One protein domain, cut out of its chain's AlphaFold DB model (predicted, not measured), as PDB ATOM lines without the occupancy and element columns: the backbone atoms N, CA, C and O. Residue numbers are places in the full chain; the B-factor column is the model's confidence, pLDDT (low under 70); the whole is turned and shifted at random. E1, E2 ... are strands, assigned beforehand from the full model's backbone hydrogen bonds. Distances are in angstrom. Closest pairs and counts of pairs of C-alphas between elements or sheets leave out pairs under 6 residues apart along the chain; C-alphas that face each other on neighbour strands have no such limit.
ATOM      1  N   ASP A  37      -5.275 -12.501  45.256       69.56
ATOM      2  CA  ASP A  37      -5.804 -13.349  46.331       69.56
ATOM      3  C   ASP A  37      -4.836 -14.524  46.618       69.56
ATOM      4  O   ASP A  37      -3.728 -14.576  46.075       69.56
ATOM      5  N   GLY A  38      -5.222 -15.467  47.489       59.97
ATOM      6  CA  GLY A  38      -4.387 -16.628  47.837       59.97
ATOM      7  C   GLY A  38      -4.151 -17.642  46.706       59.97
ATOM      8  O   GLY A  38      -3.228 -18.452  46.798       59.97
ATOM      9  N   ALA A  39      -4.946 -17.599  45.636       58.75
ATOM     10  CA  ALA A  39      -4.871 -18.476  44.465       58.75
ATOM     11  C   ALA A  39      -4.350 -17.767  43.192       58.75
ATOM     12  O   ALA A  39      -3.874 -18.438  42.274       58.75
ATOM     13  N   HIS A  40      -4.409 -16.431  43.128       66.06
ATOM     14  CA  HIS A  40      -4.078 -15.629  41.947       66.06
ATOM     15  C   HIS A  40      -3.098 -14.496  42.254       66.06
ATOM     16  O   HIS A  40      -3.341 -13.626  43.087       66.06
ATOM     17  N   HIS A  41      -2.000 -14.458  41.497       63.53
ATOM     18  CA  HIS A  41      -0.933 -13.458  41.625       63.53
ATOM     19  C   HIS A  41      -0.970 -12.456  40.451       63.53
ATOM     20  O   HIS A  41       0.036 -12.232  39.779       63.53
ATOM     21  N   GLY A  42      -2.165 -11.947  40.121       62.53
ATOM     22  CA  GLY A  42      -2.469 -11.309  38.834       62.53
ATOM     23  C   GLY A  42      -3.107  -9.925  38.930       62.53
ATOM     24  O   GLY A  42      -4.123  -9.685  38.280       62.53
ATOM     25  N   GLY A  43      -2.523  -9.009  39.704       73.19
ATOM     26  CA  GLY A  43      -3.053  -7.655  39.876       73.19
ATOM     27  C   GLY A  43      -2.101  -6.713  40.616       73.19
ATOM     28  O   GLY A  43      -0.885  -6.790  40.447       73.19
ATOM     29  N   ASN A  44      -2.669  -5.811  41.418       82.62
ATOM     30  CA  ASN A  44      -1.941  -4.789  42.160       82.62
ATOM     31  C   ASN A  44      -1.282  -5.448  43.384       82.62
ATOM     32  O   ASN A  44      -2.014  -5.958  44.232       82.62
ATOM     33  N   PRO A  45       0.061  -5.506  43.471       81.06
ATOM     34  CA  PRO A  45       0.755  -6.386  44.410       81.06
ATOM     35  C   PRO A  45       0.460  -6.091  45.884       81.06
ATOM     36  O   PRO A  45       0.537  -7.022  46.681       81.06
ATOM     37  N   ASP A  46       0.103  -4.846  46.214       85.12
ATOM     38  CA  ASP A  46      -0.179  -4.354  47.567       85.12
ATOM     39  C   ASP A  46      -1.707  -4.161  47.807       85.12
ATOM     40  O   ASP A  46      -2.140  -3.370  48.647       85.12
ATOM     41  N   PHE A  47      -2.565  -4.883  47.071       88.31
ATOM     42  CA  PHE A  47      -4.026  -4.921  47.258       88.31
ATOM     43  C   PHE A  47      -4.542  -6.368  47.246       88.31
ATOM     44  O   PHE A  47      -4.154  -7.151  46.384       88.31
ATOM     45  N   PHE A  48      -5.485  -6.711  48.132       88.31
ATOM     46  CA  PHE A  48      -6.049  -8.066  48.219       88.31
ATOM     47  C   PHE A  48      -7.563  -8.058  48.430       88.31
ATOM     48  O   PHE A  48      -8.067  -7.344  49.302       88.31
ATOM     49  N   PHE A  49      -8.288  -8.924  47.716       88.44
ATOM     50  CA  PHE A  49      -9.628  -9.339  48.151       88.44
ATOM     51  C   PHE A  49      -9.510 -10.361  49.292       88.44
ATOM     52  O   PHE A  49      -8.551 -11.125  49.354       88.44
ATOM     53  N   LEU A  50     -10.471 -10.352  50.220       87.56
ATOM     54  CA  LEU A  50     -10.457 -11.201  51.415       87.56
ATOM     55  C   LEU A  50     -11.719 -12.079  51.522       87.56
ATOM     56  O   LEU A  50     -12.781 -11.720  50.996       87.56
ATOM     57  N   PRO A  51     -11.658 -13.185  52.292       84.00
ATOM     58  CA  PRO A  51     -12.813 -14.032  52.561       84.00
ATOM     59  C   PRO A  51     -14.047 -13.263  53.094       84.00
ATOM     60  O   PRO A  51     -13.956 -12.485  54.061       84.00
ATOM     61  N   PRO A  52     -15.241 -13.512  52.521       76.62
ATOM     62  CA  PRO A  52     -15.576 -14.724  51.773       76.62
ATOM     63  C   PRO A  52     -15.509 -14.595  50.240       76.62
ATOM     64  O   PRO A  52     -15.952 -15.522  49.576       76.62
ATOM     65  N   LEU A  53     -15.037 -13.475  49.672       75.44
ATOM     66  CA  LEU A  53     -15.111 -13.232  48.218       75.44
ATOM     67  C   LEU A  53     -13.961 -13.811  47.386       75.44
ATOM     68  O   LEU A  53     -14.087 -13.866  46.169       75.44
ATOM     69  N   ALA A  54     -12.876 -14.219  48.035       78.19
ATOM     70  CA  ALA A  54     -11.766 -14.943  47.435       78.19
ATOM     71  C   ALA A  54     -11.096 -15.827  48.500       78.19
ATOM     72  O   ALA A  54     -11.281 -15.595  49.706       78.19
ATOM     73  N   ALA A  55     -10.303 -16.801  48.056       77.56
ATOM     74  CA  ALA A  55      -9.439 -17.619  48.902       77.56
ATOM     75  C   ALA A  55      -8.518 -16.769  49.803       77.56
ATOM     76  O   ALA A  55      -8.029 -15.710  49.405       77.56
ATOM     77  N   ASP A  56      -8.267 -17.256  51.021       81.25
ATOM     78  CA  ASP A  56      -7.466 -16.574  52.043       81.25
ATOM     79  C   ASP A  56      -6.026 -16.295  51.547       81.25
ATOM     80  O   ASP A  56      -5.298 -17.245  51.252       81.25
ATOM     81  N   PRO A  57      -5.597 -15.019  51.431       80.56
ATOM     82  CA  PRO A  57      -4.261 -14.660  50.953       80.56
ATOM     83  C   PRO A  57      -3.168 -14.713  52.034       80.56
ATOM     84  O   PRO A  57      -2.009 -14.406  51.735       80.56
ATOM     85  N   THR A  58      -3.488 -15.069  53.285       80.50
ATOM     86  CA  THR A  58      -2.493 -15.104  54.370       80.50
ATOM     87  C   THR A  58      -1.358 -16.091  54.071       80.50
ATOM     88  O   THR A  58      -1.564 -17.275  53.815       80.50
ATOM     89  N   GLY A  59      -0.118 -15.591  54.098       71.62
ATOM     90  CA  GLY A  59       1.079 -16.360  53.730       71.62
ATOM     91  C   GLY A  59       1.451 -16.317  52.241       71.62
ATOM     92  O   GLY A  59       2.455 -16.920  51.862       71.62
ATOM     93  N   GLY A  60       0.699 -15.592  51.403       73.38
ATOM     94  CA  GLY A  60       1.131 -15.240  50.047       73.38
ATOM     95  C   GLY A  60       2.371 -14.325  50.049       73.38
ATOM     96  O   GLY A  60       2.591 -13.594  51.013       73.38
ATOM     97  N   PRO A  61       3.185 -14.313  48.973       70.44
ATOM     98  CA  PRO A  61       4.507 -13.670  48.961       70.44
ATOM     99  C   PRO A  61       4.488 -12.140  49.121       70.44
ATOM    100  O   PRO A  61       5.524 -11.559  49.437       70.44
ATOM    101  N   ASN A  62       3.332 -11.505  48.910       73.94
ATOM    102  CA  ASN A  62       3.153 -10.057  49.017       73.94
ATOM    103  C   ASN A  62       2.288  -9.634  50.218       73.94
ATOM    104  O   ASN A  62       2.164  -8.439  50.443       73.94
ATOM    105  N   PHE A  63       1.662 -10.571  50.941       81.25
ATOM    106  CA  PHE A  63       0.733 -10.259  52.034       81.25
ATOM    107  C   PHE A  63       1.522 -10.085  53.336       81.25
ATOM    108  O   PHE A  63       1.958 -11.077  53.932       81.25
ATOM    109  N   ASP A  64       1.716  -8.845  53.785       82.69
ATOM    110  CA  ASP A  64       2.532  -8.535  54.962       82.69
ATOM    111  C   ASP A  64       1.695  -7.886  56.072       82.69
ATOM    112  O   ASP A  64       1.109  -6.809  55.921       82.69
ATOM    113  N   ALA A  65       1.687  -8.530  57.243       77.81
ATOM    114  CA  ALA A  65       1.082  -8.007  58.467       77.81
ATOM    115  C   ALA A  65       1.556  -6.573  58.783       77.81
ATOM    116  O   ALA A  65       0.754  -5.735  59.188       77.81
ATOM    117  N   GLY A  66       2.837  -6.267  58.552       82.56
ATOM    118  CA  GLY A  66       3.443  -4.971  58.860       82.56
ATOM    119  C   GLY A  66       3.137  -3.840  57.871       82.56
ATOM    120  O   GLY A  66       3.417  -2.686  58.193       82.56
ATOM    121  N   LYS A  67       2.573  -4.136  56.692       84.38
ATOM    122  CA  LYS A  67       2.364  -3.154  55.613       84.38
ATOM    123  C   LYS A  67       0.955  -2.557  55.524       84.38
ATOM    124  O   LYS A  67       0.732  -1.703  54.665       84.38
ATOM    125  N   PHE A  68      -0.018  -2.997  56.326       89.00
ATOM    126  CA  PHE A  68      -1.398  -2.510  56.187       89.00
ATOM    127  C   PHE A  68      -1.470  -0.975  56.217       89.00
ATOM    128  O   PHE A  68      -0.905  -0.349  57.116       89.00
ATOM    129  N   ASN A  69      -2.186  -0.364  55.268       88.06
ATOM    130  CA  ASN A  69      -2.400   1.081  55.256       88.06
ATOM    131  C   ASN A  69      -3.779   1.426  55.863       88.06
ATOM    132  O   ASN A  69      -4.787   1.248  55.182       88.06
ATOM    133  N   PRO A  70      -3.855   1.938  57.112       88.38
ATOM    134  CA  PRO A  70      -5.109   2.339  57.754       88.38
ATOM    135  C   PRO A  70      -5.594   3.747  57.366       88.38
ATOM    136  O   PRO A  70      -6.699   4.130  57.758       88.38
ATOM    137  N   ASN A  71      -4.799   4.530  56.628       86.00
ATOM    138  CA  ASN A  71      -5.018   5.967  56.401       86.00
ATOM    139  C   ASN A  71      -5.857   6.282  55.146       86.00
ATOM    140  O   ASN A  71      -6.010   7.445  54.757       86.00
ATOM    141  N   LEU A  72      -6.396   5.245  54.499       88.38
ATOM    142  CA  LEU A  72      -7.223   5.343  53.299       88.38
ATOM    143  C   LEU A  72      -8.722   5.307  53.635       88.38
ATOM    144  O   LEU A  72      -9.143   4.806  54.678       88.38
ATOM    145  N   ALA A  73      -9.541   5.807  52.709       87.75
ATOM    146  CA  ALA A  73     -11.004   5.784  52.787       87.75
ATOM    147  C   ALA A  73     -11.607   5.240  51.473       87.75
ATOM    148  O   ALA A  73     -12.317   5.973  50.775       87.75
ATOM    149  N   PRO A  74     -11.293   3.981  51.106       91.19
ATOM    150  CA  PRO A  74     -11.623   3.425  49.801       91.19
ATOM    151  C   PRO A  74     -13.134   3.310  49.578       91.19
ATOM    152  O   PRO A  74     -13.926   3.136  50.513       91.19
ATOM    153  N   THR A  75     -13.532   3.361  48.310       90.00
ATOM    154  CA  THR A  75     -14.923   3.170  47.876       90.00
ATOM    155  C   THR A  75     -15.057   1.933  47.006       90.00
ATOM    156  O   THR A  75     -14.285   1.772  46.059       90.00
ATOM    157  N   ALA A  76     -16.077   1.117  47.272       90.19
ATOM    158  CA  ALA A  76     -16.476   0.024  46.392       90.19
ATOM    159  C   ALA A  76     -17.710   0.416  45.563       90.19
ATOM    160  O   ALA A  76     -18.670   0.968  46.105       90.19
ATOM    161  N   GLU A  77     -17.704   0.101  44.271       88.75
ATOM    162  CA  GLU A  77     -18.808   0.314  43.325       88.75
ATOM    163  C   GLU A  77     -19.088  -0.974  42.525       88.75
ATOM    164  O   GLU A  77     -18.227  -1.852  42.422       88.75
ATOM    165  N   VAL A  78     -20.294  -1.098  41.961       87.75
ATOM    166  CA  VAL A  78     -20.663  -2.195  41.049       87.75
ATOM    167  C   VAL A  78     -21.154  -1.633  39.743       87.75
ATOM    168  O   VAL A  78     -22.167  -0.932  39.737       87.75
ATOM    169  N   CYS A  79     -20.549  -2.054  38.639       88.19
ATOM    170  CA  CYS A  79     -21.168  -1.928  37.328       88.19
ATOM    171  C   CYS A  79     -21.727  -3.276  36.853       88.19
ATOM    172  O   CYS A  79     -21.207  -4.346  37.179       88.19
ATOM    173  N   ARG A  80     -22.789  -3.226  36.048       89.12
ATOM    174  CA  ARG A  80     -23.193  -4.368  35.215       89.12
ATOM    175  C   ARG A  80     -22.248  -4.453  34.016       89.12
ATOM    176  O   ARG A  80     -21.944  -3.424  33.417       89.12
ATOM    177  N   LEU A  81     -21.810  -5.650  33.638       89.06
ATOM    178  CA  LEU A  81     -20.959  -5.852  32.464       89.06
ATOM    179  C   LEU A  81     -21.763  -5.820  31.154       89.06
ATOM    180  O   LEU A  81     -22.964  -6.102  31.117       89.06
ATOM    181  N   SER A  82     -21.085  -5.447  30.068       87.69
ATOM    182  CA  SER A  82     -21.657  -5.323  28.717       87.69
ATOM    183  C   SER A  82     -21.840  -6.658  27.975       87.69
ATOM    184  O   SER A  82     -22.566  -6.711  26.984       87.69
ATOM    185  N   GLY A  83     -21.240  -7.740  28.474       85.62
ATOM    186  CA  GLY A  83     -21.238  -9.077  27.878       85.62
ATOM    187  C   GLY A  83     -20.733 -10.139  28.861       85.62
ATOM    188  O   GLY A  83     -20.738  -9.914  30.070       85.62
ATOM    189  N   ASP A  84     -20.301 -11.286  28.337       84.94
ATOM    190  CA  ASP A  84     -19.771 -12.409  29.123       84.94
ATOM    191  C   ASP A  84     -18.238 -12.301  29.309       84.94
ATOM    192  O   ASP A  84     -17.509 -12.443  28.322       84.94
ATOM    193  N   PRO A  85     -17.717 -12.069  30.530       79.88
ATOM    194  CA  PRO A  85     -16.277 -12.007  30.802       79.88
ATOM    195  C   PRO A  85     -15.510 -13.321  30.535       79.88
ATOM    196  O   PRO A  85     -14.285 -13.284  30.415       79.88
ATOM    197  N   ALA A  86     -16.175 -14.470  30.367       75.31
ATOM    198  CA  ALA A  86     -15.524 -15.698  29.892       75.31
ATOM    199  C   ALA A  86     -15.231 -15.669  28.376       75.31
ATOM    200  O   ALA A  86     -14.388 -16.425  27.894       75.31
ATOM    201  N   SER A  87     -15.886 -14.779  27.616       75.06
ATOM    202  CA  SER A  87     -15.668 -14.615  26.168       75.06
ATOM    203  C   SER A  87     -14.484 -13.696  25.813       75.06
ATOM    204  O   SER A  87     -14.048 -13.662  24.662       75.06
ATOM    205  N   GLY A  88     -13.944 -12.956  26.788       71.75
ATOM    206  CA  GLY A  88     -12.864 -11.986  26.610       71.75
ATOM    207  C   GLY A  88     -12.900 -10.907  27.694       71.75
ATOM    208  O   GLY A  88     -13.707 -10.964  28.614       71.75
ATOM    209  N   ALA A  89     -12.048  -9.884  27.588       71.00
ATOM    210  CA  ALA A  89     -12.191  -8.733  28.476       71.00
ATOM    211  C   ALA A  89     -13.436  -7.936  28.080       71.00
ATOM    212  O   ALA A  89     -13.539  -7.447  26.955       71.00
ATOM    213  N   VAL A  90     -14.349  -7.821  29.035       80.31
ATOM    214  CA  VAL A  90     -15.611  -7.099  28.927       80.31
ATOM    215  C   VAL A  90     -15.563  -5.916  29.885       80.31
ATOM    216  O   VAL A  90     -15.110  -6.060  31.021       80.31
ATOM    217  N   ASP A  91     -16.043  -4.760  29.441       83.12
ATOM    218  CA  ASP A  91     -16.143  -3.556  30.265       83.12
ATOM    219  C   ASP A  91     -17.556  -3.352  30.815       83.12
ATOM    220  O   ASP A  91     -18.522  -4.006  30.398       83.12
ATOM    221  N   CYS A  92     -17.675  -2.432  31.772       85.19
ATOM    222  CA  CYS A  92     -18.960  -1.962  32.274       85.19
ATOM    223  C   CYS A  92     -19.877  -1.555  31.113       85.19
ATOM    224  O   CYS A  92     -19.471  -0.803  30.229       85.19
ATOM    225  N   ALA A  93     -21.127  -2.016  31.133       85.75
ATOM    226  CA  ALA A  93     -22.164  -1.471  30.270       85.75
ATOM    227  C   ALA A  93     -22.308   0.030  30.551       85.75
ATOM    228  O   ALA A  93     -22.291   0.440  31.714       85.75
ATOM    229  N   THR A  94     -22.448   0.835  29.503       85.62
ATOM    230  CA  THR A  94     -22.582   2.290  29.602       85.62
ATOM    231  C   THR A  94     -24.004   2.762  29.312       85.62
ATOM    232  O   THR A  94     -24.785   2.076  28.646       85.62
ATOM    233  N   ASP A  95     -24.357   3.927  29.852       81.06
ATOM    234  CA  ASP A  95     -25.581   4.649  29.511       81.06
ATOM    235  C   ASP A  95     -25.436   5.442  28.194       81.06
ATOM    236  O   ASP A  95     -24.411   5.397  27.509       81.06
ATOM    237  N   ILE A  96     -26.478   6.195  27.825       75.94
ATOM    238  CA  ILE A  96     -26.490   7.010  26.597       75.94
ATOM    239  C   ILE A  96     -25.578   8.254  26.677       75.94
ATOM    240  O   ILE A  96     -25.442   8.970  25.687       75.94
ATOM    241  N   GLN A  97     -24.945   8.503  27.828       73.12
ATOM    242  CA  GLN A  97     -23.908   9.509  28.066       73.12
ATOM    243  C   GLN A  97     -22.503   8.873  28.177       73.12
ATOM    244  O   GLN A  97     -21.528   9.562  28.491       73.12
ATOM    245  N   GLY A  98     -22.376   7.565  27.924       69.75
ATOM    246  CA  GLY A  98     -21.114   6.832  28.004       69.75
ATOM    247  C   GLY A  98     -20.620   6.568  29.431       69.75
ATOM    248  O   GLY A  98     -19.481   6.136  29.593       69.75
ATOM    249  N   GLN A  99     -21.433   6.817  30.463       73.25
ATOM    250  CA  GLN A  99     -21.055   6.580  31.859       73.25
ATOM    251  C   GLN A  99     -21.362   5.133  32.272       73.25
ATOM    252  O   GLN A  99     -22.354   4.572  31.801       73.25
ATOM    253  N   PRO A 100     -20.560   4.497  33.150       77.75
ATOM    254  CA  PRO A 100     -20.841   3.146  33.632       77.75
ATOM    255  C   PRO A 100     -22.216   3.039  34.304       77.75
ATOM    256  O   PRO A 100     -22.535   3.803  35.214       77.75
ATOM    257  N   VAL A 101     -23.005   2.036  33.910       81.75
ATOM    258  CA  VAL A 101     -24.286   1.698  34.546       81.75
ATOM    259  C   VAL A 101     -23.997   1.069  35.908       81.75
ATOM    260  O   VAL A 101     -23.846  -0.152  36.043       81.75
ATOM    261  N   LEU A 102     -23.878   1.934  36.916       82.19
ATOM    262  CA  LEU A 102     -23.663   1.534  38.297       82.19
ATOM    263  C   LEU A 102     -24.955   0.981  38.905       82.19
ATOM    264  O   LEU A 102     -25.984   1.647  38.976       82.19
ATOM    265  N   VAL A 103     -24.864  -0.262  39.358       79.56
ATOM    266  CA  VAL A 103     -25.934  -1.045  39.993       79.56
ATOM    267  C   VAL A 103     -25.932  -0.780  41.497       79.56
ATOM    268  O   VAL A 103     -26.981  -0.661  42.124       79.56
ATOM    269  N   PHE A 104     -24.732  -0.604  42.053       79.69
ATOM    270  CA  PHE A 104     -24.492  -0.022  43.365       79.69
ATOM    271  C   PHE A 104     -23.432   1.072  43.187       79.69
ATOM    272  O   PHE A 104     -22.334   0.802  42.698       79.69
ATOM    273  N   GLY A 105     -23.779   2.316  43.527       71.00
ATOM    274  CA  GLY A 105     -22.865   3.459  43.421       71.00
ATOM    275  C   GLY A 105     -21.680   3.377  44.398       71.00
ATOM    276  O   GLY A 105     -21.712   2.550  45.312       71.00
ATOM    277  N   PRO A 106     -20.656   4.240  44.242       82.50
ATOM    278  CA  PRO A 106     -19.458   4.229  45.080       82.50
ATOM    279  C   PRO A 106     -19.813   4.424  46.557       82.50
ATOM    280  O   PRO A 106     -20.223   5.503  46.990       82.50
ATOM    281  N   LYS A 107     -19.653   3.353  47.335       87.25
ATOM    282  CA  LYS A 107     -19.969   3.290  48.761       87.25
ATOM    283  C   LYS A 107     -18.667   3.221  49.569       87.25
ATOM    284  O   LYS A 107     -17.879   2.300  49.331       87.25
ATOM    285  N   PRO A 108     -18.425   4.145  50.519       88.94
ATOM    286  CA  PRO A 108     -17.267   4.077  51.405       88.94
ATOM    287  C   PRO A 108     -17.222   2.770  52.201       88.94
ATOM    288  O   PRO A 108     -18.256   2.287  52.677       88.94
ATOM    289  N   MET A 109     -16.022   2.221  52.355       92.06
ATOM    290  CA  MET A 109     -15.758   1.033  53.167       92.06
ATOM    291  C   MET A 109     -15.356   1.438  54.592       92.06
ATOM    292  O   MET A 109     -14.700   2.459  54.795       92.06
ATOM    293  N   THR A 110     -15.740   0.647  55.594       92.69
ATOM    294  CA  THR A 110     -15.375   0.869  57.000       92.69
ATOM    295  C   THR A 110     -14.146   0.048  57.382       92.69
ATOM    296  O   THR A 110     -14.006  -1.103  56.976       92.69
ATOM    297  N   LEU A 111     -13.241   0.633  58.168       92.06
ATOM    298  CA  LEU A 111     -12.039  -0.036  58.668       92.06
ATOM    299  C   LEU A 111     -12.373  -0.914  59.889       92.06
ATOM    300  O   LEU A 111     -12.979  -0.422  60.842       92.06
ATOM    301  N   ALA A 112     -11.969  -2.190  59.887       88.44
ATOM    302  CA  ALA A 112     -12.187  -3.097  61.023       88.44
ATOM    303  C   ALA A 112     -11.171  -4.260  61.093       88.44
ATOM    304  O   ALA A 112     -11.424  -5.338  60.560       88.44
ATOM    305  N   VAL A 113     -10.071  -4.070  61.835       84.94
ATOM    306  CA  VAL A 113      -8.977  -5.055  62.022       84.94
ATOM    307  C   VAL A 113      -8.251  -5.365  60.703       84.94
ATOM    308  O   VAL A 113      -8.507  -6.377  60.063       84.94
ATOM    309  N   GLU A 114      -7.379  -4.438  60.290       88.25
ATOM    310  CA  GLU A 114      -6.515  -4.505  59.090       88.25
ATOM    311  C   GLU A 114      -7.192  -4.921  57.768       88.25
ATOM    312  O   GLU A 114      -6.589  -5.530  56.880       88.25
ATOM    313  N   GLN A 115      -8.467  -4.570  57.634       91.12
ATOM    314  CA  GLN A 115      -9.256  -4.740  56.421       91.12
ATOM    315  C   GLN A 115     -10.293  -3.622  56.317       91.12
ATOM    316  O   GLN A 115     -10.868  -3.177  57.320       91.12
ATOM    317  N   TYR A 116     -10.564  -3.210  55.087       93.62
ATOM    318  CA  TYR A 116     -11.688  -2.360  54.732       93.62
ATOM    319  C   TYR A 116     -12.858  -3.246  54.326       93.62
ATOM    320  O   TYR A 116     -12.691  -4.156  53.514       93.62
ATOM    321  N   GLN A 117     -14.046  -2.992  54.870       92.69
ATOM    322  CA  GLN A 117     -15.231  -3.801  54.605       92.69
ATOM    323  C   GLN A 117     -16.458  -2.967  54.234       92.69
ATOM    324  O   GLN A 117     -16.656  -1.855  54.717       92.69
ATOM    325  N   VAL A 118     -17.322  -3.518  53.386       90.75
ATOM    326  CA  VAL A 118     -18.640  -2.940  53.112       90.75
ATOM    327  C   VAL A 118     -19.648  -4.041  52.821       90.75
ATOM    328  O   VAL A 118     -19.390  -4.946  52.035       90.75
ATOM    329  N   THR A 119     -20.818  -3.954  53.449       86.62
ATOM    330  CA  THR A 119     -21.932  -4.867  53.173       86.62
ATOM    331  C   THR A 119     -22.905  -4.221  52.191       86.62
ATOM    332  O   THR A 119     -23.283  -3.050  52.355       86.62
ATOM    333  N   TRP A 120     -23.329  -4.973  51.179       81.69
ATOM    334  CA  TRP A 120     -24.407  -4.604  50.258       81.69
ATOM    335  C   TRP A 120     -25.675  -5.405  50.563       81.69
ATOM    336  O   TRP A 120     -25.596  -6.600  50.836       81.69
ATOM    337  N   ASP A 121     -26.834  -4.746  50.496       76.19
ATOM    338  CA  ASP A 121     -28.158  -5.379  50.543       76.19
ATOM    339  C   ASP A 121     -28.657  -5.582  49.107       76.19
ATOM    340  O   ASP A 121     -28.655  -4.648  48.302       76.19
ATOM    341  N   THR A 122     -29.075  -6.803  48.779       69.44
ATOM    342  CA  THR A 122     -29.537  -7.186  47.437       69.44
ATOM    343  C   THR A 122     -31.051  -7.028  47.227       69.44
ATOM    344  O   THR A 122     -31.537  -7.327  46.133       69.44
ATOM    345  N   LYS A 123     -31.829  -6.587  48.234       64.50
ATOM    346  CA  LYS A 123     -33.310  -6.677  48.229       64.50
ATOM    347  C   LYS A 123     -34.082  -5.352  48.155       64.50
ATOM    348  O   LYS A 123     -35.187  -5.251  48.685       64.50
ATOM    349  N   SER A 124     -33.573  -4.396  47.379       48.03
ATOM    350  CA  SER A 124     -34.399  -3.378  46.699       48.03
ATOM    351  C   SER A 124     -34.410  -3.695  45.190       48.03
ATOM    352  O   SER A 124     -33.427  -4.252  44.696       48.03
ATOM    353  N   PRO A 125     -35.539  -3.534  44.476       52.81
ATOM    354  CA  PRO A 125     -36.054  -4.593  43.608       52.81
ATOM    355  C   PRO A 125     -35.152  -4.950  42.419       52.81
ATOM    356  O   PRO A 125     -34.896  -4.128  41.545       52.81
ATOM    357  N   THR A 126     -34.750  -6.227  42.364       57.31
ATOM    358  CA  THR A 126     -34.136  -6.896  41.197       57.31
ATOM    359  C   THR A 126     -32.963  -6.145  40.549       57.31
ATOM    360  O   THR A 126     -32.898  -6.013  39.331       57.31
ATOM    361  N   LEU A 127     -32.010  -5.678  41.364       63.28
ATOM    362  CA  LEU A 127     -30.759  -5.066  40.886       63.28
ATOM    363  C   LEU A 127     -29.796  -6.072  40.217       63.28
ATOM    364  O   LEU A 127     -29.049  -5.708  39.305       63.28
ATOM    365  N   LEU A 128     -29.828  -7.338  40.649       73.69
ATOM    366  CA  LEU A 128     -29.033  -8.428  40.078       73.69
ATOM    367  C   LEU A 128     -29.911  -9.331  39.194       73.69
ATOM    368  O   LEU A 128     -30.780 -10.051  39.680       73.69
ATOM    369  N   ASP A 129     -29.673  -9.259  37.886       80.25
ATOM    370  CA  ASP A 129     -30.268 -10.072  36.825       80.25
ATOM    371  C   ASP A 129     -29.371 -11.300  36.605       80.25
ATOM    372  O   ASP A 129     -28.240 -11.164  36.145       80.25
ATOM    373  N   ALA A 130     -29.875 -12.501  36.908       79.88
ATOM    374  CA  ALA A 130     -29.135 -13.765  36.776       79.88
ATOM    375  C   ALA A 130     -28.835 -14.180  35.316       79.88
ATOM    376  O   ALA A 130     -28.324 -15.267  35.068       79.88
ATOM    377  N   SER A 131     -29.157 -13.333  34.335       82.19
ATOM    378  CA  SER A 131     -28.697 -13.456  32.949       82.19
ATOM    379  C   SER A 131     -27.580 -12.457  32.596       82.19
ATOM    380  O   SER A 131     -27.344 -12.196  31.409       82.19
ATOM    381  N   LYS A 132     -26.944 -11.828  33.598       88.38
ATOM    382  CA  LYS A 132     -25.918 -10.782  33.446       88.38
ATOM    383  C   LYS A 132     -24.781 -10.969  34.444       88.38
ATOM    384  O   LYS A 132     -25.001 -11.334  35.591       88.38
ATOM    385  N   PHE A 133     -23.583 -10.607  34.003       89.12
ATOM    386  CA  PHE A 133     -22.391 -10.542  34.838       89.12
ATOM    387  C   PHE A 133     -22.194  -9.127  35.388       89.12
ATOM    388  O   PHE A 133     -22.668  -8.137  34.814       89.12
ATOM    389  N   TYR A 134     -21.483  -9.033  36.502       89.19
ATOM    390  CA  TYR A 134     -21.255  -7.797  37.241       89.19
ATOM    391  C   TYR A 134     -19.775  -7.681  37.601       89.19
ATOM    392  O   TYR A 134     -19.096  -8.692  37.761       89.19
ATOM    393  N   ARG A 135     -19.273  -6.454  37.747       88.75
ATOM    394  CA  ARG A 135     -17.908  -6.189  38.212       88.75
ATOM    395  C   ARG A 135     -17.952  -5.372  39.490       88.75
ATOM    396  O   ARG A 135     -18.484  -4.261  39.496       88.75
ATOM    397  N   ILE A 136     -17.370  -5.926  40.546       88.81
ATOM    398  CA  ILE A 136     -16.989  -5.200  41.756       88.81
ATOM    399  C   ILE A 136     -15.722  -4.414  41.426       88.81
ATOM    400  O   ILE A 136     -14.777  -4.975  40.873       88.81
ATOM    401  N   ILE A 137     -15.694  -3.130  41.764       88.00
ATOM    402  CA  ILE A 137     -14.535  -2.246  41.602       88.00
ATOM    403  C   ILE A 137     -14.246  -1.603  42.955       88.00
ATOM    404  O   ILE A 137     -15.166  -1.109  43.606       88.00
ATOM    405  N   VAL A 138     -12.978  -1.575  43.368       89.81
ATOM    406  CA  VAL A 138     -12.526  -0.849  44.564       89.81
ATOM    407  C   VAL A 138     -11.521   0.225  44.161       89.81
ATOM    408  O   VAL A 138     -10.551  -0.048  43.451       89.81
ATOM    409  N   ARG A 139     -11.768   1.457  44.616       87.81
ATOM    410  CA  ARG A 139     -10.946   2.645  44.340       87.81
ATOM    411  C   ARG A 139     -10.360   3.232  45.614       87.81
ATOM    412  O   ARG A 139     -10.994   3.154  46.669       87.81
ATOM    413  N   GLY A 140      -9.197   3.866  45.490       82.19
ATOM    414  CA  GLY A 140      -8.520   4.559  46.590       82.19
ATOM    415  C   GLY A 140      -9.314   5.734  47.166       82.19
ATOM    416  O   GLY A 140      -9.447   5.865  48.382       82.19
ATOM    417  N   ALA A 141      -9.899   6.534  46.275       82.12
ATOM    418  CA  ALA A 141     -10.818   7.628  46.573       82.12
ATOM    419  C   ALA A 141     -12.046   7.582  45.633       82.12
ATOM    420  O   ALA A 141     -12.001   6.916  44.590       82.12
ATOM    421  N   PRO A 142     -13.147   8.300  45.944       79.06
ATOM    422  CA  PRO A 142     -14.262   8.471  45.015       79.06
ATOM    423  C   PRO A 142     -13.764   9.021  43.670       79.06
ATOM    424  O   PRO A 142     -13.056  10.023  43.638       79.06
ATOM    425  N   ARG A 143     -14.124   8.363  42.559       76.44
ATOM    426  CA  ARG A 143     -13.635   8.668  41.191       76.44
ATOM    427  C   ARG A 143     -12.109   8.549  40.980       76.44
ATOM    428  O   ARG A 143     -11.636   8.879  39.898       76.44
ATOM    429  N   GLY A 144     -11.361   8.037  41.958       77.56
ATOM    430  CA  GLY A 144      -9.921   7.785  41.871       77.56
ATOM    431  C   GLY A 144      -9.536   6.480  41.165       77.56
ATOM    432  O   GLY A 144     -10.354   5.794  40.539       77.56
ATOM    433  N   THR A 145      -8.264   6.128  41.296       81.62
ATOM    434  CA  THR A 145      -7.617   4.950  40.720       81.62
ATOM    435  C   THR A 145      -8.252   3.668  41.246       81.62
ATOM    436  O   THR A 145      -8.509   3.506  42.440       81.62
ATOM    437  N   MET A 146      -8.505   2.736  40.327       83.12
ATOM    438  CA  MET A 146      -8.988   1.392  40.630       83.12
ATOM    439  C   MET A 146      -7.829   0.533  41.140       83.12
ATOM    440  O   MET A 146      -6.915   0.215  40.382       83.12
ATOM    441  N   LEU A 147      -7.890   0.147  42.415       85.62
ATOM    442  CA  LEU A 147      -6.867  -0.674  43.067       85.62
ATOM    443  C   LEU A 147      -7.088  -2.168  42.794       85.62
ATOM    444  O   LEU A 147      -6.124  -2.905  42.605       85.62
ATOM    445  N   GLY A 148      -8.353  -2.588  42.709       85.38
ATOM    446  CA  GLY A 148      -8.754  -3.963  42.418       85.38
ATOM    447  C   GLY A 148     -10.139  -4.052  41.779       85.38
ATOM    448  O   GLY A 148     -11.001  -3.202  42.016       85.38
ATOM    449  N   LEU A 149     -10.357  -5.097  40.979       86.62
ATOM    450  CA  LEU A 149     -11.662  -5.489  40.443       86.62
ATOM    451  C   LEU A 149     -11.904  -6.991  40.614       86.62
ATOM    452  O   LEU A 149     -10.944  -7.756  40.644       86.62
ATOM    453  N   LEU A 150     -13.171  -7.405  40.681       85.56
ATOM    454  CA  LEU A 150     -13.601  -8.806  40.752       85.56
ATOM    455  C   LEU A 150     -14.854  -9.001  39.882       85.56
ATOM    456  O   LEU A 150     -15.850  -8.297  40.070       85.56
ATOM    457  N   ASP A 151     -14.802  -9.936  38.929       87.56
ATOM    458  CA  ASP A 151     -15.911 -10.242  38.013       87.56
ATOM    459  C   ASP A 151     -16.763 -11.388  38.569       87.56
ATOM    460  O   ASP A 151     -16.247 -12.458  38.893       87.56
ATOM    461  N   VAL A 152     -18.074 -11.162  38.683       86.75
ATOM    462  CA  VAL A 152     -19.004 -12.038  39.410       86.75
ATOM    463  C   VAL A 152     -20.281 -12.361  38.623       86.75
ATOM    464  O   VAL A 152     -20.853 -11.529  37.914       86.75
ATOM    465  N   ASP A 153     -20.727 -13.601  38.795       89.12
ATOM    466  CA  ASP A 153     -21.859 -14.282  38.164       89.12
ATOM    467  C   ASP A 153     -22.951 -14.561  39.228       89.12
ATOM    468  O   ASP A 153     -22.662 -15.224  40.232       89.12
ATOM    469  N   PRO A 154     -24.186 -14.029  39.108       86.94
ATOM    470  CA  PRO A 154     -25.233 -14.236  40.112       86.94
ATOM    471  C   PRO A 154     -25.809 -15.659  40.084       86.94
ATOM    472  O   PRO A 154     -26.515 -16.046  39.154       86.94
ATOM    473  N   VAL A 155     -25.594 -16.419  41.161       84.75
ATOM    474  CA  VAL A 155     -26.043 -17.815  41.289       84.75
ATOM    475  C   VAL A 155     -27.102 -17.986  42.382       84.75
ATOM    476  O   VAL A 155     -27.324 -17.117  43.225       84.75
ATOM    477  N   THR A 156     -27.793 -19.127  42.393       81.81
ATOM    478  CA  THR A 156     -28.844 -19.417  43.380       81.81
ATOM    479  C   THR A 156     -28.300 -19.342  44.812       81.81
ATOM    480  O   THR A 156     -27.574 -20.228  45.256       81.81
ATOM    481  N   GLY A 157     -28.686 -18.291  45.541       75.88
ATOM    482  CA  GLY A 157     -28.287 -18.061  46.935       75.88
ATOM    483  C   GLY A 157     -26.982 -17.281  47.135       75.88
ATOM    484  O   GLY A 157     -26.641 -17.009  48.284       75.88
ATOM    485  N   GLY A 158     -26.279 -16.869  46.075       82.31
ATOM    486  CA  GLY A 158     -24.976 -16.217  46.211       82.31
ATOM    487  C   GLY A 158     -24.439 -15.545  44.947       82.31
ATOM    488  O   GLY A 158     -25.150 -15.357  43.962       82.31
ATOM    489  N   LEU A 159     -23.153 -15.213  44.977       86.31
ATOM    490  CA  LEU A 159     -22.372 -14.841  43.797       86.31
ATOM    491  C   LEU A 159     -21.292 -15.885  43.555       86.31
ATOM    492  O   LEU A 159     -20.739 -16.438  44.501       86.31
ATOM    493  N   LYS A 160     -20.979 -16.132  42.292       86.50
ATOM    494  CA  LYS A 160     -19.836 -16.927  41.870       86.50
ATOM    495  C   LYS A 160     -18.781 -15.996  41.281       86.50
ATOM    496  O   LYS A 160     -19.121 -15.148  40.464       86.50
ATOM    497  N   ASP A 161     -17.521 -16.150  41.655       84.56
ATOM    498  CA  ASP A 161     -16.417 -15.500  40.942       84.56
ATOM    499  C   ASP A 161     -16.219 -16.190  39.581       84.56
ATOM    500  O   ASP A 161     -16.126 -17.420  39.481       84.56
ATOM    501  N   VAL A 162     -16.198 -15.395  38.510       81.62
ATOM    502  CA  VAL A 162     -16.065 -15.882  37.130       81.62
ATOM    503  C   VAL A 162     -14.722 -16.584  36.901       81.62
ATOM    504  O   VAL A 162     -14.671 -17.547  36.133       81.62
ATOM    505  N   ARG A 163     -13.642 -16.117  37.541       75.94
ATOM    506  CA  ARG A 163     -12.275 -16.602  37.321       75.94
ATOM    507  C   ARG A 163     -11.900 -17.760  38.239       75.94
ATOM    508  O   ARG A 163     -11.450 -18.782  37.726       75.94
ATOM    509  N   THR A 164     -12.053 -17.616  39.557       74.38
ATOM    510  CA  THR A 164     -11.742 -18.718  40.495       74.38
ATOM    511  C   THR A 164     -12.774 -19.846  40.392       74.38
ATOM    512  O   THR A 164     -12.455 -21.012  40.618       74.38
ATOM    513  N   GLY A 165     -14.021 -19.511  40.040       77.56
ATOM    514  CA  GLY A 165     -15.161 -20.420  40.090       77.56
ATOM    515  C   GLY A 165     -15.758 -20.606  41.490       77.56
ATOM    516  O   GLY A 165     -16.732 -21.354  41.615       77.56
ATOM    517  N   GLU A 166     -15.212 -19.950  42.520       79.06
ATOM    518  CA  GLU A 166     -15.677 -20.054  43.908       79.06
ATOM    519  C   GLU A 166     -17.083 -19.458  44.079       79.06
ATOM    520  O   GLU A 166     -17.441 -18.473  43.435       79.06
ATOM    521  N   VAL A 167     -17.904 -20.069  44.946       82.06
ATOM    522  CA  VAL A 167     -19.311 -19.686  45.158       82.06
ATOM    523  C   VAL A 167     -19.539 -19.190  46.583       82.06
ATOM    524  O   VAL A 167     -19.425 -19.934  47.558       82.06
ATOM    525  N   VAL A 168     -19.967 -17.938  46.678       81.00
ATOM    526  CA  VAL A 168     -20.080 -17.144  47.898       81.00
ATOM    527  C   VAL A 168     -21.553 -16.934  48.226       81.00
ATOM    528  O   VAL A 168     -22.243 -16.135  47.593       81.00
ATOM    529  N   GLN A 169     -22.055 -17.674  49.214       82.25
ATOM    530  CA  GLN A 169     -23.447 -17.570  49.658       82.25
ATOM    531  C   GLN A 169     -23.717 -16.214  50.331       82.25
ATOM    532  O   GLN A 169     -22.908 -15.731  51.125       82.25
ATOM    533  N   PHE A 170     -24.877 -15.612  50.054       80.38
ATOM    534  CA  PHE A 170     -25.297 -14.376  50.712       80.38
ATOM    535  C   PHE A 170     -25.546 -14.614  52.206       80.38
ATOM    536  O   PHE A 170     -26.312 -15.505  52.584       80.38
ATOM    537  N   GLN A 171     -24.995 -13.748  53.057       75.62
ATOM    538  CA  GLN A 171     -25.350 -13.705  54.474       75.62
ATOM    539  C   GLN A 171     -26.858 -13.453  54.617       75.62
ATOM    540  O   GLN A 171     -27.435 -12.618  53.912       75.62
ATOM    541  N   ASP A 172     -27.507 -14.256  55.461       72.25
ATOM    542  CA  ASP A 172     -28.961 -14.303  55.677       72.25
ATOM    543  C   ASP A 172     -29.812 -14.458  54.393       72.25
ATOM    544  O   ASP A 172     -31.010 -14.156  54.378       72.25
ATOM    545  N   GLY A 173     -29.205 -14.907  53.285       68.81
ATOM    546  CA  GLY A 173     -29.836 -14.952  51.964       68.81
ATOM    547  C   GLY A 173     -30.193 -13.567  51.402       68.81
ATOM    548  O   GLY A 173     -31.180 -13.449  50.662       68.81
ATOM    549  N   ARG A 174     -29.474 -12.507  51.814       72.44
ATOM    550  CA  ARG A 174     -29.752 -11.093  51.464       72.44
ATOM    551  C   ARG A 174     -28.513 -10.225  51.249       72.44
ATOM    552  O   ARG A 174     -28.570  -9.321  50.418       72.44
ATOM    553  N   SER A 175     -27.440 -10.471  51.993       79.00
ATOM    554  CA  SER A 175     -26.336  -9.525  52.141       79.00
ATOM    555  C   SER A 175     -25.025 -10.077  51.589       79.00
ATOM    556  O   SER A 175     -24.667 -11.221  51.869       79.00
ATOM    557  N   LEU A 176     -24.277  -9.255  50.853       81.88
ATOM    558  CA  LEU A 176     -22.912  -9.574  50.431       81.88
ATOM    559  C   LEU A 176     -21.912  -8.741  51.250       81.88
ATOM    560  O   LEU A 176     -21.907  -7.517  51.102       81.88
ATOM    561  N   PRO A 177     -21.073  -9.355  52.103       85.31
ATOM    562  CA  PRO A 177     -19.940  -8.678  52.716       85.31
ATOM    563  C   PRO A 177     -18.744  -8.676  51.756       85.31
ATOM    564  O   PRO A 177     -18.253  -9.731  51.356       85.31
ATOM    565  N   ILE A 178     -18.231  -7.494  51.434       88.75
ATOM    566  CA  ILE A 178     -16.934  -7.333  50.771       88.75
ATOM    567  C   ILE A 178     -15.921  -6.958  51.824       88.75
ATOM    568  O   ILE A 178     -16.198  -6.109  52.672       88.75
ATOM    569  N   LYS A 179     -14.741  -7.562  51.731       90.88
ATOM    570  CA  LYS A 179     -13.582  -7.216  52.536       90.88
ATOM    571  C   LYS A 179     -12.355  -7.163  51.639       90.88
ATOM    572  O   LYS A 179     -12.210  -8.008  50.756       90.88
ATOM    573  N   VAL A 180     -11.497  -6.178  51.869       92.19
ATOM    574  CA  VAL A 180     -10.225  -6.009  51.161       92.19
ATOM    575  C   VAL A 180      -9.134  -5.588  52.133       92.19
ATOM    576  O   VAL A 180      -9.399  -4.864  53.099       92.19
ATOM    577  N   ARG A 181      -7.901  -6.007  51.861       91.19
ATOM    578  CA  ARG A 181      -6.698  -5.441  52.474       91.19
ATOM    579  C   ARG A 181      -6.070  -4.491  51.461       91.19
ATOM    580  O   ARG A 181      -6.006  -4.813  50.277       91.19
ATOM    581  N   ILE A 182      -5.633  -3.329  51.927       89.81
ATOM    582  CA  ILE A 182      -4.828  -2.400  51.136       89.81
ATOM    583  C   ILE A 182      -3.551  -2.178  51.932       89.81
ATOM    584  O   ILE A 182      -3.602  -1.835  53.116       89.81
ATOM    585  N   GLU A 183      -2.425  -2.451  51.300       87.69
ATOM    586  CA  GLU A 183      -1.100  -2.297  51.872       87.69
ATOM    587  C   GLU A 183      -0.435  -1.031  51.323       87.69
ATOM    588  O   GLU A 183      -0.821  -0.484  50.287       87.69
TER     589      GLU A 183
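What this domain is: This is residues 37 to 183 of the 1057 residues of an uncharacterized protein of Gemmatimonadetes bacterium (UniProt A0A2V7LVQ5). Amid little regular structure, two antiparallel sheets form a sandwich, partly face to face: the twisted E3 E2 E5 E6 E7 E8 and the smaller E1 E9 E4. The printed part has 147 residues, 53 in nine named strands, E1 to E9 along the chain: all strand. It is compact, radius of gyration of the C-alphas 14.8 A, spanning 43 by 32 by 31 A.

How they stand to each other: Within hydrogen-bond range, E1, residues 47 to 49, pairs with E9, residues 175 to 182 (N 48 and O 181, 2.9 A). E2, residues 75 to 80, and E3, residues 102 to 108, form a hairpin: N 103 and O 78, 2.8 A. E4, residues 116 to 121, pairs with E9: N 116 and O 180, 2.8 A. A meander, each strand the antiparallel neighbour of the one before, joins E5, residues 134 to 139, E6, 146 to 155, E7, 158 to 161, and E8, 167 to 169: N 152 and O 134, 2.8 A; N 153 and O 160, 2.8 A; N 159 and O 168, 2.9 A.

Where its parts are: E1 begins at C-alpha 47 (-4.026, -4.921, 47.258). E6 is 25.7 A long; E9, 22.7 A, ends at C-alpha 182 (-4.828, -2.400, 51.136).

The domain as a whole: The printed part has no cut. Links E1 to E2, E2 to E3 and E4 to E5 are long. Residues 37 to 42, 98, 122 to 127 and 173 have pLDDT under 70.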